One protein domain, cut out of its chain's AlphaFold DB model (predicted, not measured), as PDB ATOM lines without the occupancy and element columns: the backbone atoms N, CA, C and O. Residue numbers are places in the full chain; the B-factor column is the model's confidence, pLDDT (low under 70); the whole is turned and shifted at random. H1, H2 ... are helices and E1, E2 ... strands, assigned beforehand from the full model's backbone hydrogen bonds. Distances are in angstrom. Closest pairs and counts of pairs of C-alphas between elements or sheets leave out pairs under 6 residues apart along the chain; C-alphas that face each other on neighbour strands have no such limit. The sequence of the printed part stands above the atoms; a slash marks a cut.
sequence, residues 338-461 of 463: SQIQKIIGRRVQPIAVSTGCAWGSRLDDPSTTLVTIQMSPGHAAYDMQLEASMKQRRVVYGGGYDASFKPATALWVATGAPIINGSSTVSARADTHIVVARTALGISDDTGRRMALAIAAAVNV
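This is residues 338 to 461 of the 463 residues of an uncharacterized protein of Pedococcus badiiscoriae (UniProt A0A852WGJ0). A strongly twisted six-stranded sheet makes a middle layer, with the long helix H4 lying slantwise across one face, H1 and short H3 on that same face, and H2 on the opposite face. The two-stranded hairpin E6-E7 packs on H4. The printed part has 124 residues and is mixed, helices and strands, in the order H1 E1 E2 E3 H2 E4 E5 E6 E7 E8 H3 H4; the large sheet runs E1 E2 E3 E8 E5 E4, all antiparallel. It is compact, with a radius of gyration of the C-alphas of 13.4 A and spans of 37 by 32 by 23 A.

H1, residues 338 to 344, comes before E1, residues 349 to 351. E1, E2, residues 357 to 360, and E3, residues 369 to 376, form a meander, each strand the antiparallel neighbour of the one before. N 349 and O 360 are 2.8 A apart, and N 357 and O 373 2.8 A, both within hydrogen-bond range. H2, residues 384 to 392, precedes the hairpin of E4, residues 396 to 401, and E5, residues 407 to 413, with N 396 and O 412 at 2.9 A. E6, residues 418 to 421, and E7, residues 424 to 427, form a hairpin, with N 419 and O 426 at 2.8 A. E8, residues 431 to 436, has E3 and E5 as antiparallel neighbours: N 374 and O 433 are 2.8 A apart, N 434 and O 411 2.9 A. H3, residues 438 to 441, and H4, residues 445 to 460, follow. H4 is on the six-stranded sheet at a height of 8.4 A, over E8 and E5 and only just over E3, with 3 C-alphas there; on the local plane it runs slantwise at 37 degrees to E8. Its residues 451 to 455 touch H1 at a shallow tilt of 27 degrees, opposite ways; the closest C-alphas, of Ile 343 and Met 451, are 6.1 A apart. H2, on the opposite face, has a height of 5.3 A. In H1, H2 and H4 every O i to N i+4 pair is within hydrogen-bond range; H3 is too short for one.

C-alpha 338, where H1 begins, is at (17.445, 34.018, -4.942). E3 is 20.3 A long, E5 19.7 A and E8 16.8 A. H4 is 22.3 A long and ends with C-alpha 460 at (25.634, 24.533, -15.941).

The two C-alphas farthest apart, of Arg 362 and Lys 391, are 38.2 A apart. The printed part has no cut and no long link. pLDDT is under 70 in residues 353 to 355, 378 to 382 and 405.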
ATOM      1  N   SER A 338      17.963  32.917  -4.123       88.44
ATOM      2  CA  SER A 338      17.445  34.018  -4.942       88.44
ATOM      3  C   SER A 338      17.240  33.616  -6.402       88.44
ATOM      4  O   SER A 338      16.219  33.967  -6.997       88.44
ATOM      5  N   GLN A 339      18.166  32.844  -6.973       91.12
ATOM      6  CA  GLN A 339      18.057  32.355  -8.342       91.12
ATOM      7  C   GLN A 339      16.906  31.356  -8.485       91.12
ATOM      8  O   GLN A 339      16.105  31.462  -9.412       91.12
ATOM      9  N   ILE A 340      16.780  30.416  -7.545       94.25
ATOM     10  CA  ILE A 340      15.690  29.438  -7.545       94.25
ATOM     11  C   ILE A 340      14.347  30.128  -7.334       94.25
ATOM     12  O   ILE A 340      13.423  29.879  -8.102       94.25
ATOM     13  N   GLN A 341      14.255  31.068  -6.389       94.38
ATOM     14  CA  GLN A 341      13.061  31.884  -6.183       94.38
ATOM     15  C   GLN A 341      12.649  32.630  -7.456       94.38
ATOM     16  O   GLN A 341      11.465  32.653  -7.789       94.38
ATOM     17  N   LYS A 342      13.610  33.214  -8.183       95.81
ATOM     18  CA  LYS A 342      13.347  33.905  -9.451       95.81
ATOM     19  C   LYS A 342      12.763  32.965 -10.507       95.81
ATOM     20  O   LYS A 342      11.890  33.381 -11.261       95.81
ATOM     21  N   ILE A 343      13.227  31.715 -10.561       96.00
ATOM     22  CA  ILE A 343      12.756  30.724 -11.539       96.00
ATOM     23  C   ILE A 343      11.382  30.157 -11.158       96.00
ATOM     24  O   ILE A 343      10.516  30.044 -12.022       96.00
ATOM     25  N   ILE A 344      11.171  29.793  -9.888       95.31
ATOM     26  CA  ILE A 344       9.948  29.087  -9.467       95.31
ATOM     27  C   ILE A 344       8.831  30.019  -8.972       95.31
ATOM     28  O   ILE A 344       7.706  29.570  -8.767       95.31
ATOM     29  N   GLY A 345       9.123  31.303  -8.743       95.06
ATOM     30  CA  GLY A 345       8.147  32.293  -8.271       95.06
ATOM     31  C   GLY A 345       7.709  32.112  -6.810       95.06
ATOM     32  O   GLY A 345       6.682  32.649  -6.397       95.06
ATOM     33  N   ARG A 346       8.465  31.352  -6.009       93.31
ATOM     34  CA  ARG A 346       8.207  31.104  -4.581       93.31
ATOM     35  C   ARG A 346       9.466  31.375  -3.775       93.31
ATOM     36  O   ARG A 346      10.559  31.042  -4.217       93.31
ATOM     37  N   ARG A 347       9.313  31.957  -2.581       94.25
ATOM     38  CA  ARG A 347      10.418  32.030  -1.617       94.25
ATOM     39  C   ARG A 347      10.843  30.618  -1.234       94.25
ATOM     40  O   ARG A 347       9.988  29.767  -0.997       94.25
ATOM     41  N   VAL A 348      12.153  30.416  -1.160       94.75
ATOM     42  CA  VAL A 348      12.758  29.139  -0.794       94.75
ATOM     43  C   VAL A 348      13.845  29.327   0.249       94.75
ATOM     44  O   VAL A 348      14.483  30.377   0.315       94.75
ATOM     45  N   GLN A 349      14.045  28.286   1.039       85.06
ATOM     46  CA  GLN A 349      15.104  28.131   2.018       85.06
ATOM     47  C   GLN A 349      15.936  26.896   1.653       85.06
ATOM     48  O   GLN A 349      15.395  25.960   1.048       85.06
ATOM     49  N   PRO A 350      17.243  26.893   1.958       84.31
ATOM     50  CA  PRO A 350      18.079  25.727   1.715       84.31
ATOM     51  C   PRO A 350      17.613  24.552   2.573       84.31
ATOM     52  O   PRO A 350      17.123  24.739   3.687       84.31
ATOM     53  N   ILE A 351      17.770  23.348   2.032       78.75
ATOM     54  CA  ILE A 351      17.567  22.096   2.756       78.75
ATOM     55  C   ILE A 351      18.856  21.289   2.674       78.75
ATOM     56  O   ILE A 351      19.352  21.010   1.578       78.75
ATOM     57  N   ALA A 352      19.377  20.889   3.830       72.56
ATOM     58  CA  ALA A 352      20.481  19.946   3.916       72.56
ATOM     59  C   ALA A 352      20.128  18.603   3.247       72.56
ATOM     60  O   ALA A 352      19.156  17.937   3.602       72.56
ATOM     61  N   VAL A 353      20.953  18.185   2.287       65.88
ATOM     62  CA  VAL A 353      20.850  16.894   1.597       65.88
ATOM     63  C   VAL A 353      22.210  16.215   1.551       65.88
ATOM     64  O   VAL A 353      23.246  16.874   1.546       65.88
ATOM     65  N   SER A 354      22.214  14.883   1.507       61.78
ATOM     66  CA  SER A 354      23.448  14.089   1.454       61.78
ATOM     67  C   SER A 354      24.197  14.222   0.125       61.78
ATOM     68  O   SER A 354      25.401  13.985   0.075       61.78
ATOM     69  N   THR A 355      23.498  14.588  -0.955       69.69
ATOM     70  CA  THR A 355      24.068  14.787  -2.293       69.69
ATOM     71  C   THR A 355      23.348  15.918  -3.024       69.69
ATOM     72  O   THR A 355      22.122  16.024  -2.961       69.69
ATOM     73  N   GLY A 356      24.105  16.743  -3.753       82.38
ATOM     74  CA  GLY A 356      23.547  17.837  -4.548       82.38
ATOM     75  C   GLY A 356      23.002  18.994  -3.706       82.38
ATOM     76  O   GLY A 356      23.542  19.310  -2.650       82.38
ATOM     77  N   CYS A 357      21.951  19.645  -4.202       86.62
ATOM     78  CA  CYS A 357      21.305  20.797  -3.579       86.62
ATOM     79  C   CYS A 357      19.793  20.604  -3.501       86.62
ATOM     80  O   CYS A 357      19.186  20.053  -4.422       86.62
ATOM     81  N   ALA A 358      19.171  21.136  -2.451       89.31
ATOM     82  CA  ALA A 358      17.722  21.160  -2.318       89.31
ATOM     83  C   ALA A 358      17.218  22.489  -1.756       89.31
ATOM     84  O   ALA A 358      17.890  23.157  -0.967       89.31
ATOM     85  N   TRP A 359      16.010  22.851  -2.181       93.12
ATOM     86  CA  TRP A 359      15.331  24.084  -1.801       93.12
ATOM     87  C   TRP A 359      13.877  23.781  -1.461       93.12
ATOM     88  O   TRP A 359      13.181  23.152  -2.262       93.12
ATOM     89  N   GLY A 360      13.402  24.249  -0.309       92.00
ATOM     90  CA  GLY A 360      12.011  24.088   0.120       92.00
ATOM     91  C   GLY A 360      11.416  25.351   0.716       92.00
ATOM     92  O   GLY A 360      12.056  26.398   0.723       92.00
ATOM     93  N   SER A 361      10.168  25.293   1.179       92.62
ATOM     94  CA  SER A 361       9.506  26.466   1.773       92.62
ATOM     95  C   SER A 361       9.949  26.748   3.214       92.62
ATOM     96  O   SER A 361       9.832  27.890   3.668       92.62
ATOM     97  N   ARG A 362      10.487  25.742   3.916       82.44
ATOM     98  CA  ARG A 362      11.049  25.848   5.268       82.44
ATOM     99  C   ARG A 362      12.535  25.481   5.261       82.44
ATOM    100  O   ARG A 362      12.971  24.636   4.484       82.44
ATOM    101  N   LEU A 363      13.303  26.164   6.110       79.00
ATOM    102  CA  LEU A 363      14.739  25.935   6.276       79.00
ATOM    103  C   LEU A 363      14.976  24.540   6.853       79.00
ATOM    104  O   LEU A 363      14.375  24.212   7.873       79.00
ATOM    105  N   ASP A 364      15.842  23.763   6.200       73.75
ATOM    106  CA  ASP A 364      16.273  22.429   6.640       73.75
ATOM    107  C   ASP A 364      15.134  21.455   6.973       73.75
ATOM    108  O   ASP A 364      15.286  20.544   7.785       73.75
ATOM    109  N   ASP A 365      13.997  21.609   6.295       76.00
ATOM    110  CA  ASP A 365      12.867  20.696   6.401       76.00
ATOM    111  C   ASP A 365      12.587  20.002   5.053       76.00
ATOM    112  O   ASP A 365      11.909  20.572   4.182       76.00
ATOM    113  N   PRO A 366      13.060  18.751   4.888       74.69
ATOM    114  CA  PRO A 366      12.874  17.957   3.678       74.69
ATOM    115  C   PRO A 366      11.414  17.773   3.257       74.69
ATOM    116  O   PRO A 366      11.152  17.635   2.057       74.69
ATOM    117  N   SER A 367      10.451  17.833   4.188       79.06
ATOM    118  CA  SER A 367       9.021  17.683   3.879       79.06
ATOM    119  C   SER A 367       8.481  18.836   3.027       79.06
ATOM    120  O   SER A 367       7.376  18.760   2.491       79.06
ATOM    121  N   THR A 368       9.239  19.928   2.917       86.38
ATOM    122  CA  THR A 368       8.861  21.122   2.155       86.38
ATOM    123  C   THR A 368       9.646  21.308   0.867       86.38
ATOM    124  O   THR A 368       9.555  22.369   0.247       86.38
ATOM    125  N   THR A 369      10.420  20.301   0.461       92.00
ATOM    126  CA  THR A 369      11.272  20.367  -0.729       92.00
ATOM    127  C   THR A 369      10.452  20.661  -1.983       92.00
ATOM    128  O   THR A 369       9.529  19.930  -2.333       92.00
ATOM    129  N   LEU A 370      10.830  21.725  -2.688       96.06
ATOM    130  CA  LEU A 370      10.227  22.153  -3.949       96.06
ATOM    131  C   LEU A 370      11.114  21.822  -5.151       96.06
ATOM    132  O   LEU A 370      10.603  21.548  -6.238       96.06
ATOM    133  N   VAL A 371      12.434  21.857  -4.961       95.94
ATOM    134  CA  VAL A 371      13.428  21.596  -6.006       95.94
ATOM    135  C   VAL A 371      14.566  20.765  -5.430       95.94
ATOM    136  O   VAL A 371      15.107  21.115  -4.381       95.94
ATOM    137  N   THR A 372      14.980  19.723  -6.150       93.25
ATOM    138  CA  THR A 372      16.261  19.040  -5.927       93.25
ATOM    139  C   THR A 372      17.112  19.087  -7.188       93.25
ATOM    140  O   THR A 372      16.602  19.053  -8.310       93.25
ATOM    141  N   ILE A 373      18.421  19.213  -6.997       93.25
ATOM    142  CA  ILE A 373      19.423  19.297  -8.054       93.25
ATOM    143  C   ILE A 373      20.539  18.335  -7.686       93.25
ATOM    144  O   ILE A 373      21.184  18.499  -6.654       93.25
ATOM    145  N   GLN A 374      20.795  17.357  -8.538       90.00
ATOM    146  CA  GLN A 374      21.932  16.459  -8.419       90.00
ATOM    147  C   GLN A 374      22.846  16.688  -9.613       90.00
ATOM    148  O   GLN A 374      22.395  16.693 -10.757       90.00
ATOM    149  N   MET A 375      24.125  16.909  -9.332       87.38
ATOM    150  CA  MET A 375      25.164  17.047 -10.340       87.38
ATOM    151  C   MET A 375      26.259  16.031 -10.041       87.38
ATOM    152  O   MET A 375      26.654  15.858  -8.888       87.38
ATOM    153  N   SER A 376      26.720  15.335 -11.073       84.56
ATOM    154  CA  SER A 376      27.756  14.312 -10.948       84.56
ATOM    155  C   SER A 376      28.685  14.332 -12.165       84.56
ATOM    156  O   SER A 376      28.253  14.707 -13.253       84.56
ATOM    157  N   PRO A 377      29.964  13.951 -12.021       75.19
ATOM    158  CA  PRO A 377      30.914  13.948 -13.136       75.19
ATOM    159  C   PRO A 377      30.609  12.884 -14.210       75.19
ATOM    160  O   PRO A 377      31.296  12.840 -15.226       75.19
ATOM    161  N   GLY A 378      29.597  12.037 -13.998       65.62
ATOM    162  CA  GLY A 378      29.083  11.079 -14.972       65.62
ATOM    163  C   GLY A 378      27.974  10.207 -14.380       65.62
ATOM    164  O   GLY A 378      27.844  10.103 -13.158       65.62
ATOM    165  N   HIS A 379      27.180   9.574 -15.241       68.56
ATOM    166  CA  HIS A 379      26.109   8.666 -14.846       68.56
ATOM    167  C   HIS A 379      26.610   7.252 -14.581       68.56
ATOM    168  O   HIS A 379      27.555   6.755 -15.193       68.56
ATOM    169  N   ALA A 380      25.889   6.545 -13.714       64.62
ATOM    170  CA  ALA A 380      25.961   5.096 -13.703       64.62
ATOM    171  C   ALA A 380      25.252   4.543 -14.950       64.62
ATOM    172  O   ALA A 380      24.178   5.018 -15.316       64.62
ATOM    173  N   ALA A 381      25.798   3.492 -15.565       51.00
ATOM    174  CA  ALA A 381      25.273   2.902 -16.808       51.00
ATOM    175  C   ALA A 381      23.803   2.417 -16.732       51.00
ATOM    176  O   ALA A 381      23.179   2.116 -17.755       51.00
ATOM    177  N   TYR A 382      23.234   2.320 -15.526       59.09
ATOM    178  CA  TYR A 382      21.836   1.954 -15.300       59.09
ATOM    179  C   TYR A 382      20.865   3.150 -15.250       59.09
ATOM    180  O   TYR A 382      19.657   2.920 -15.277       59.09
ATOM    181  N   ASP A 383      21.338   4.402 -15.208       70.12
ATOM    182  CA  ASP A 383      20.466   5.576 -15.334       70.12
ATOM    183  C   ASP A 383      20.049   5.740 -16.805       70.12
ATOM    184  O   ASP A 383      20.756   6.317 -17.634       70.12
ATOM    185  N   MET A 384      18.898   5.157 -17.151       76.44
ATOM    186  CA  MET A 384      18.430   5.079 -18.538       76.44
ATOM    187  C   MET A 384      18.147   6.455 -19.154       76.44
ATOM    188  O   MET A 384      18.156   6.590 -20.379       76.44
ATOM    189  N   GLN A 385      17.890   7.467 -18.331       84.94
ATOM    190  CA  GLN A 385      17.492   8.801 -18.738       84.94
ATOM    191  C   GLN A 385      18.735   9.636 -19.049       84.94
ATOM    192  O   GLN A 385      18.753  10.314 -20.082       84.94
ATOM    193  N   LEU A 386      19.798   9.511 -18.246       85.44
ATOM    194  CA  LEU A 386      21.118  10.062 -18.575       85.44
ATOM    195  C   LEU A 386      21.735   9.352 -19.787       85.44
ATOM    196  O   LEU A 386      22.177  10.015 -20.725       85.44
ATOM    197  N   GLU A 387      21.620   8.026 -19.869       80.81
ATOM    198  CA  GLU A 387      21.988   7.254 -21.064       80.81
ATOM    199  C   GLU A 387      21.250   7.734 -22.325       80.81
ATOM    200  O   GLU A 387      21.840   7.914 -23.397       80.81
ATOM    201  N   ALA A 388      19.938   7.968 -22.219       79.50
ATOM    202  CA  ALA A 388      19.146   8.508 -23.317       79.50
ATOM    203  C   ALA A 388      19.574   9.937 -23.678       79.50
ATOM    204  O   ALA A 388      19.649  10.256 -24.868       79.50
ATOM    205  N   SER A 389      19.877  10.777 -22.685       91.00
ATOM    206  CA  SER A 389      20.358  12.144 -22.889       91.00
ATOM    207  C   SER A 389      21.689  12.170 -23.638       91.00
ATOM    208  O   SER A 389      21.790  12.870 -24.650       91.00
ATOM    209  N   MET A 390      22.655  11.336 -23.233       87.56
ATOM    210  CA  MET A 390      23.939  11.153 -23.921       87.56
ATOM    211  C   MET A 390      23.741  10.762 -25.384       87.56
ATOM    212  O   MET A 390      24.225  11.430 -26.300       87.56
ATOM    213  N   LYS A 391      22.981   9.685 -25.619       85.00
ATOM    214  CA  LYS A 391      22.759   9.127 -26.961       85.00
ATOM    215  C   LYS A 391      22.042  10.102 -27.886       85.00
ATOM    216  O   LYS A 391      22.308  10.131 -29.085       85.00
ATOM    217  N   GLN A 392      21.110  10.880 -27.346       88.50
ATOM    218  CA  GLN A 392      20.314  11.830 -28.120       88.50
ATOM    219  C   GLN A 392      20.949  13.222 -28.186       88.50
ATOM    220  O   GLN A 392      20.452  14.053 -28.946       88.50
ATOM    221  N   ARG A 393      22.016  13.474 -27.412       92.69
ATOM    222  CA  ARG A 393      22.672  14.779 -27.247       92.69
ATOM    223  C   ARG A 393      21.660  15.894 -26.999       92.69
ATOM    224  O   ARG A 393      21.627  16.891 -27.715       92.69
ATOM    225  N   ARG A 394      20.790  15.686 -26.013       92.25
ATOM    226  CA  ARG A 394      19.765  16.657 -25.611       92.25
ATOM    227  C   ARG A 394      19.286  16.398 -24.192       92.25
ATOM    228  O   ARG A 394      19.467  15.308 -23.655       92.25
ATOM    229  N   VAL A 395      18.583  17.377 -23.645       95.75
ATOM    230  CA  VAL A 395      17.794  17.235 -22.421       95.75
ATOM    231  C   VAL A 395      16.705  16.165 -22.592       95.75
ATOM    232  O   VAL A 395      16.004  16.134 -23.607       95.75
ATOM    233  N   VAL A 396      16.542  15.307 -21.584       94.00
ATOM    234  CA  VAL A 396      15.465  14.316 -21.476       94.00
ATOM    235  C   VAL A 396      14.553  14.703 -20.315       94.00
ATOM    236  O   VAL A 396      15.020  14.997 -19.220       94.00
ATOM    237  N   TYR A 397      13.244  14.697 -20.556       91.19
ATOM    238  CA  TYR A 397      12.226  14.930 -19.531       91.19
ATOM    239  C   TYR A 397      11.512  13.633 -19.181       91.19
ATOM    240  O   TYR A 397      11.394  12.735 -20.016       91.19
ATOM    241  N   GLY A 398      10.949  13.581 -17.982       82.75
ATOM    242  CA  GLY A 398      10.146  12.455 -17.531       82.75
ATOM    243  C   GLY A 398       9.399  12.761 -16.243       82.75
ATOM    244  O   GLY A 398       9.537  13.834 -15.651       82.75
ATOM    245  N   GLY A 399       8.579  11.800 -15.825       77.06
ATOM    246  CA  GLY A 399       7.972  11.829 -14.502       77.06
ATOM    247  C   GLY A 399       9.035  11.584 -13.436       77.06
ATOM    248  O   GLY A 399       9.872  10.697 -13.588       77.06
ATOM    249  N   GLY A 400       8.993  12.377 -12.373       72.50
ATOM    250  CA  GLY A 400       9.764  12.149 -11.158       72.50
ATOM    251  C   GLY A 400       8.859  12.188  -9.936       72.50
ATOM    252  O   GLY A 400       7.645  12.378 -10.050       72.50
ATOM    253  N   TYR A 401       9.466  12.067  -8.765       77.12
ATOM    254  CA  TYR A 401       8.786  12.198  -7.482       77.12
ATOM    255  C   TYR A 401       9.552  13.191  -6.612       77.12
ATOM    256  O   TYR A 401      10.781  13.158  -6.598       77.12
ATOM    257  N   ASP A 402       8.841  14.086  -5.924       79.62
ATOM    258  CA  ASP A 402       9.464  15.002  -4.961       79.62
ATOM    259  C   ASP A 402       9.863  14.286  -3.654       79.62
ATOM    260  O   ASP A 402       9.692  13.074  -3.516       79.62
ATOM    261  N   ALA A 403      10.414  15.022  -2.683       70.00
ATOM    262  CA  ALA A 403      10.850  14.451  -1.403       70.00
ATOM    263  C   ALA A 403       9.692  13.910  -0.539       70.00
ATOM    264  O   ALA A 403       9.920  13.086   0.338       70.00
ATOM    265  N   SER A 404       8.457  14.354  -0.797       70.75
ATOM    266  CA  SER A 404       7.221  13.800  -0.219       70.75
ATOM    267  C   SER A 404       6.543  12.813  -1.168       70.75
ATOM    268  O   SER A 404       5.379  12.456  -0.992       70.75
ATOM    269  N   PHE A 405       7.269  12.392  -2.203       63.19
ATOM    270  CA  PHE A 405       6.873  11.415  -3.186       63.19
ATOM    271  C   PHE A 405       5.611  11.716  -3.996       63.19
ATOM    272  O   PHE A 405       4.984  10.810  -4.551       63.19
ATOM    273  N   LYS A 406       5.260  12.991  -4.125       72.94
ATOM    274  CA  LYS A 406       4.177  13.411  -5.012       72.94
ATOM    275  C   LYS A 406       4.700  13.526  -6.446       72.94
ATOM    276  O   LYS A 406       5.900  13.751  -6.644       72.94
ATOM    277  N   PRO A 407       3.833  13.366  -7.465       77.81
ATOM    278  CA  PRO A 407       4.235  13.513  -8.856       77.81
ATOM    279  C   PRO A 407       4.951  14.845  -9.112       77.81
ATOM    280  O   PRO A 407       4.418  15.929  -8.877       77.81
ATOM    281  N   ALA A 408       6.154  14.749  -9.658       88.81
ATOM    282  CA  ALA A 408       7.028  15.866  -9.975       88.81
ATOM    283  C   ALA A 408       7.418  15.838 -11.458       88.81
ATOM    284  O   ALA A 408       7.185  14.854 -12.172       88.81
ATOM    285  N   THR A 409       7.971  16.941 -11.953       93.50
ATOM    286  CA  THR A 409       8.664  16.947 -13.247       93.50
ATOM    287  C   THR A 409      10.131  16.680 -12.994       93.50
ATOM    288  O   THR A 409      10.724  17.343 -12.144       93.50
ATOM    289  N   ALA A 410      10.708  15.757 -13.754       94.62
ATOM    290  CA  ALA A 410      12.134  15.495 -13.728       94.62
ATOM    291  C   ALA A 410      12.791  15.790 -15.083       94.62
ATOM    292  O   ALA A 410      12.176  15.660 -16.150       94.62
ATOM    293  N   LEU A 411      14.046  16.221 -15.013       97.44
ATOM    294  CA  LEU A 411      14.904  16.546 -16.143       97.44
ATOM    295  C   LEU A 411      16.259  15.878 -15.937       97.44
ATOM    296  O   LEU A 411      16.874  16.060 -14.891       97.44
ATOM    297  N   TRP A 412      16.737  15.185 -16.965       96.31
ATOM    298  CA  TRP A 412      18.074  14.611 -17.036       96.31
ATOM    299  C   TRP A 412      18.818  15.220 -18.217       96.31
ATOM    300  O   TRP A 412      18.308  15.263 -19.342       96.31
ATOM    301  N   VAL A 413      20.033  15.691 -17.970       95.81
ATOM    302  CA  VAL A 413      20.946  16.111 -19.024       95.81
ATOM    303  C   VAL A 413      22.342  15.616 -18.708       95.81
ATOM    304  O   VAL A 413      22.910  15.950 -17.673       95.81
ATOM    305  N   ALA A 414      22.871  14.783 -19.591       93.56
ATOM    306  CA  ALA A 414      24.189  14.214 -19.413       93.56
ATOM    307  C   ALA A 414      25.286  15.182 -19.866       93.56
ATOM    308  O   ALA A 414      25.055  16.087 -20.674       93.56
ATOM    309  N   THR A 415      26.486  14.981 -19.343       91.75
ATOM    310  CA  THR A 415      27.655  15.820 -19.592       91.75
ATOM    311  C   THR A 415      27.907  15.986 -21.093       91.75
ATOM    312  O   THR A 415      27.874  15.041 -21.879       91.75
ATOM    313  N   GLY A 416      28.147  17.224 -21.514       88.88
ATOM    314  CA  GLY A 416      28.358  17.619 -22.904       88.88
ATOM    315  C   GLY A 416      27.081  17.788 -23.732       88.88
ATOM    316  O   GLY A 416      27.160  18.311 -24.845       88.88
ATOM    317  N   ALA A 417      25.903  17.395 -23.233       92.88
ATOM    318  CA  ALA A 417      24.655  17.612 -23.956       92.88
ATOM    319  C   ALA A 417      24.225  19.098 -23.917       92.88
ATOM    320  O   ALA A 417      24.374  19.765 -22.890       92.88
ATOM    321  N   PRO A 418      23.674  19.639 -25.018       95.81
ATOM    322  CA  PRO A 418      23.188  21.012 -25.073       95.81
ATOM    323  C   PRO A 418      21.892  21.195 -24.271       95.81
ATOM    324  O   PRO A 418      20.930  20.433 -24.413       95.81
ATOM    325  N   ILE A 419      21.852  22.270 -23.488       96.12
ATOM    326  CA  ILE A 419      20.690  22.792 -22.769       96.12
ATOM    327  C   ILE A 419      20.263  24.082 -23.472       96.12
ATOM    328  O   ILE A 419      20.939  25.105 -23.373       96.12
ATOM    329  N   ILE A 420      19.149  24.030 -24.202       93.56
ATOM    330  CA  ILE A 420      18.619  25.168 -24.964       93.56
ATOM    331  C   ILE A 420      17.483  25.794 -24.157       93.56
ATOM    332  O   ILE A 420      16.436  25.170 -24.005       93.56
ATOM    333  N   ASN A 421      17.677  27.009 -23.646       91.31
ATOM    334  CA  ASN A 421      16.680  27.753 -22.878       91.31
ATOM    335  C   ASN A 421      16.440  29.127 -23.522       91.31
ATOM    336  O   ASN A 421      17.198  30.073 -23.307       91.31
ATOM    337  N   GLY A 422      15.387  29.229 -24.338       88.94
ATOM    338  CA  GLY A 422      15.137  30.419 -25.151       88.94
ATOM    339  C   GLY A 422      16.241  30.618 -26.193       88.94
ATOM    340  O   GLY A 422      16.542  29.702 -26.955       88.94
ATOM    341  N   SER A 423      16.848  31.807 -26.222       85.56
ATOM    342  CA  SER A 423      17.991  32.127 -27.090       85.56
ATOM    343  C   SER A 423      19.344  31.665 -26.532       85.56
ATOM    344  O   SER A 423      20.334  31.664 -27.263       85.56
ATOM    345  N   SER A 424      19.404  31.259 -25.261       87.12
ATOM    346  CA  SER A 424      20.641  30.834 -24.605       87.12
ATOM    347  C   SER A 424      20.864  29.333 -24.768       87.12
ATOM    348  O   SER A 424      19.959  28.532 -24.530       87.12
ATOM    349  N   THR A 425      22.089  28.941 -25.123       93.25
ATOM    350  CA  THR A 425      22.518  27.534 -25.156       93.25
ATOM    351  C   THR A 425      23.712  27.343 -24.233       93.25
ATOM    352  O   THR A 425      24.703  28.061 -24.349       93.25
ATOM    353  N   VAL A 426      23.616  26.373 -23.328       93.38
ATOM    354  CA  VAL A 426      24.675  26.004 -22.380       93.38
ATOM    355  C   VAL A 426      24.954  24.514 -22.535       93.38
ATOM    356  O   VAL A 426      24.019  23.718 -22.563       93.38
ATOM    357  N   SER A 427      26.217  24.111 -22.641       92.81
ATOM    358  CA  SER A 427      26.574  22.689 -22.594       92.81
ATOM    359  C   SER A 427      26.580  22.216 -21.147       92.81
ATOM    360  O   SER A 427      27.179  22.867 -20.292       92.81
ATOM    361  N   ALA A 428      25.939  21.082 -20.866       92.31
ATOM    362  CA  ALA A 428      25.999  20.478 -19.545       92.31
ATOM    363  C   ALA A 428      27.458  20.154 -19.191       92.31
ATOM    364  O   ALA A 428      28.151  19.477 -19.947       92.31
ATOM    365  N   ARG A 429      27.944  20.649 -18.055       90.25
ATOM    366  CA  ARG A 429      29.322  20.405 -17.584       90.25
ATOM    367  C   ARG A 429      29.443  19.147 -16.727       90.25
ATOM    368  O   ARG A 429      30.546  18.703 -16.442       90.25
ATOM    369  N   ALA A 430      28.301  18.640 -16.286       89.44
ATOM    370  CA  ALA A 430      28.141  17.484 -15.432       89.44
ATOM    371  C   ALA A 430      26.769  16.867 -15.716       89.44
ATOM    372  O   ALA A 430      25.839  17.557 -16.158       89.44
ATOM    373  N   ASP A 431      26.628  15.592 -15.394       91.81
ATOM    374  CA  ASP A 431      25.359  14.896 -15.424       91.81
ATOM    375  C   ASP A 431      24.443  15.543 -14.402       91.81
ATOM    376  O   ASP A 431      24.714  15.526 -13.202       91.81
ATOM    377  N   THR A 432      23.395  16.181 -14.906       93.69
ATOM    378  CA  THR A 432      22.498  17.029 -14.137       93.69
ATOM    379  C   THR A 432      21.117  16.392 -14.117       93.69
ATOM    380  O   THR A 432      20.481  16.230 -15.161       93.69
ATOM    381  N   HIS A 433      20.644  16.071 -12.919       93.88
ATOM    382  CA  HIS A 433      19.290  15.602 -12.656       93.88
ATOM    383  C   HIS A 433      18.559  16.624 -11.786       93.88
ATOM    384  O   HIS A 433      19.054  17.032 -10.734       93.88
ATOM    385  N   ILE A 434      17.389  17.073 -12.238       95.81
ATOM    386  CA  ILE A 434      16.576  18.075 -11.543       95.81
ATOM    387  C   ILE A 434      15.178  17.535 -11.346       95.81
ATOM    388  O   ILE A 434      14.571  17.055 -12.301       95.81
ATOM    389  N   VAL A 435      14.644  17.708 -10.141       95.44
ATOM    390  CA  VAL A 435      13.247  17.415  -9.820       95.44
ATOM    391  C   VAL A 435      12.553  18.685  -9.340       95.44
ATOM    392  O   VAL A 435      13.071  19.399  -8.485       95.44
ATOM    393  N   VAL A 436      11.365  18.958  -9.886       97.25
ATOM    394  CA  VAL A 436      10.501  20.092  -9.527       97.25
ATOM    395  C   VAL A 436       9.155  19.572  -9.021       97.25
ATOM    396  O   VAL A 436       8.401  18.941  -9.770       97.25
ATOM    397  N   ALA A 437       8.840  19.860  -7.758       94.31
ATOM    398  CA  ALA A 437       7.662  19.377  -7.034       94.31
ATOM    399  C   ALA A 437       6.362  20.041  -7.521       94.31
ATOM    400  O   ALA A 437       5.862  21.007  -6.940       94.31
ATOM    401  N   ARG A 438       5.791  19.528  -8.615       91.12
ATOM    402  CA  ARG A 438       4.607  20.121  -9.256       91.12
ATOM    403  C   ARG A 438       3.395  20.210  -8.350       91.12
ATOM    404  O   ARG A 438       2.707  21.225  -8.369       91.12
ATOM    405  N   THR A 439       3.136  19.159  -7.574       86.38
ATOM    406  CA  THR A 439       1.986  19.127  -6.667       86.38
ATOM    407  C   THR A 439       2.143  20.142  -5.538       86.38
ATOM    408  O   THR A 439       1.190  20.853  -5.240       86.38
ATOM    409  N   ALA A 440       3.340  20.266  -4.955       88.88
ATOM    410  CA  ALA A 440       3.613  21.258  -3.913       88.88
ATOM    411  C   ALA A 440       3.574  22.703  -4.448       88.88
ATOM    412  O   ALA A 440       3.154  23.619  -3.744       88.88
ATOM    413  N   LEU A 441       3.981  22.909  -5.703       94.12
ATOM    414  CA  LEU A 441       3.948  24.215  -6.365       94.12
ATOM    415  C   LEU A 441       2.576  24.574  -6.959       94.12
ATOM    416  O   LEU A 441       2.336  25.751  -7.229       94.12
ATOM    417  N   GLY A 442       1.687  23.597  -7.159       94.69
ATOM    418  CA  GLY A 442       0.388  23.787  -7.809       94.69
ATOM    419  C   GLY A 442       0.501  24.127  -9.300       94.69
ATOM    420  O   GLY A 442      -0.210  25.006  -9.779       94.69
ATOM    421  N   ILE A 443       1.416  23.479 -10.031       94.75
ATOM    422  CA  ILE A 443       1.740  23.810 -11.433       94.75
ATOM    423  C   ILE A 443       1.541  22.630 -12.399       94.75
ATOM    424  O   ILE A 443       1.596  21.461 -12.014       94.75
ATOM    425  N   SER A 444       1.364  22.944 -13.688       91.94
ATOM    426  CA  SER A 444       1.289  21.953 -14.773       91.94
ATOM    427  C   SER A 444       2.648  21.319 -15.104       91.94
ATOM    428  O   SER A 444       3.697  21.874 -14.766       91.94
ATOM    429  N   ASP A 445       2.644  20.183 -15.818       86.19
ATOM    430  CA  ASP A 445       3.884  19.533 -16.280       86.19
ATOM    431  C   ASP A 445       4.713  20.433 -17.197       86.19
ATOM    432  O   ASP A 445       5.908  20.591 -16.975       86.19
ATOM    433  N   ASP A 446       4.081  21.134 -18.138       92.12
ATOM    434  CA  ASP A 446       4.779  22.076 -19.021       92.12
ATOM    435  C   ASP A 446       5.466  23.209 -18.253       92.12
ATOM    436  O   ASP A 446       6.574  23.632 -18.593       92.12
ATOM    437  N   THR A 447       4.826  23.695 -17.188       96.38
ATOM    438  CA  THR A 447       5.411  24.723 -16.322       96.38
ATOM    439  C   THR A 447       6.588  24.154 -15.534       96.38
ATOM    440  O   THR A 447       7.651  24.773 -15.504       96.38
ATOM    441  N   GLY A 448       6.442  22.943 -14.985       95.12
ATOM    442  CA  GLY A 448       7.528  22.214 -14.331       95.12
ATOM    443  C   GLY A 448       8.723  21.981 -15.259       95.12
ATOM    444  O   GLY A 448       9.861  22.204 -14.852       95.12
ATOM    445  N   ARG A 449       8.492  21.627 -16.531       95.62
ATOM    446  CA  ARG A 449       9.554  21.415 -17.532       95.62
ATOM    447  C   ARG A 449      10.320  22.693 -17.840       95.62
ATOM    448  O   ARG A 449      11.547  22.649 -17.929       95.62
ATOM    449  N   ARG A 450       9.622  23.828 -17.974       96.69
ATOM    450  CA  ARG A 450      10.265  25.141 -18.160       96.69
ATOM    451  C   ARG A 450      11.120  25.523 -16.954       96.69
ATOM    452  O   ARG A 450      12.253  25.957 -17.137       96.69
ATOM    453  N   MET A 451      10.611  25.320 -15.737       97.69
ATOM    454  CA  MET A 451      11.365  25.582 -14.505       97.69
ATOM    455  C   MET A 451      12.603  24.685 -14.408       97.69
ATOM    456  O   MET A 451      13.706  25.192 -14.226       97.69
ATOM    457  N   ALA A 452      12.444  23.373 -14.603       97.19
ATOM    458  CA  ALA A 452      13.549  22.418 -14.565       97.19
ATOM    459  C   ALA A 452      14.634  22.764 -15.597       97.19
ATOM    460  O   ALA A 452      15.819  22.750 -15.272       97.19
ATOM    461  N   LEU A 453      14.242  23.141 -16.819       97.44
ATOM    462  CA  LEU A 453      15.161  23.561 -17.880       97.44
ATOM    463  C   LEU A 453      15.930  24.836 -17.523       97.44
ATOM    464  O   LEU A 453      17.139  24.909 -17.741       97.44
ATOM    465  N   ALA A 454      15.246  25.834 -16.963       96.31
ATOM    466  CA  ALA A 454      15.878  27.075 -16.534       96.31
ATOM    467  C   ALA A 454      16.877  26.843 -15.389       96.31
ATOM    468  O   ALA A 454      17.962  27.425 -15.398       96.31
ATOM    469  N   ILE A 455      16.546  25.954 -14.446       96.12
ATOM    470  CA  ILE A 455      17.457  25.535 -13.371       96.12
ATOM    471  C   ILE A 455      18.663  24.796 -13.966       96.12
ATOM    472  O   ILE A 455      19.794  25.127 -13.618       96.12
ATOM    473  N   ALA A 456      18.442  23.866 -14.904       95.31
ATOM    474  CA  ALA A 456      19.506  23.115 -15.579       95.31
ATOM    475  C   ALA A 456      20.496  24.046 -16.274       95.31
ATOM    476  O   ALA A 456      21.706  23.891 -16.115       95.31
ATOM    477  N   ALA A 457      19.977  25.032 -17.009       94.50
ATOM    478  CA  ALA A 457      20.793  26.036 -17.666       94.50
ATOM    479  C   ALA A 457      21.612  26.825 -16.635       94.50
ATOM    480  O   ALA A 457      22.822  26.928 -16.788       94.50
ATOM    481  N   ALA A 458      20.983  27.314 -15.559       92.38
ATOM    482  CA  ALA A 458      21.649  28.123 -14.539       92.38
ATOM    483  C   ALA A 458      22.817  27.389 -13.857       92.38
ATOM    484  O   ALA A 458      23.908  27.947 -13.744       92.38
ATOM    485  N   VAL A 459      22.630  26.129 -13.448       91.81
ATOM    486  CA  VAL A 459      23.677  25.364 -12.739       91.81
ATOM    487  C   VAL A 459      24.821  24.891 -13.636       91.81
ATOM    488  O   VAL A 459      25.883  24.517 -13.134       91.81
ATOM    489  N   ASN A 460      24.629  24.925 -14.956       90.88
ATOM    490  CA  ASN A 460      25.634  24.533 -15.941       90.88
ATOM    491  C   ASN A 460      26.375  25.720 -16.582       90.88
ATOM    492  O   ASN A 460      27.288  25.492 -17.370       90.88
ATOM    493  N   VAL A 461      26.043  26.973 -16.243       86.31
ATOM    494  CA  VAL A 461      26.831  28.142 -16.676       86.31
ATOM    495  C   VAL A 461      28.226  28.089 -16.044       86.31
ATOM    496  O   VAL A 461      28.346  27.947 -14.827       86.31
TER     497      VAL A 461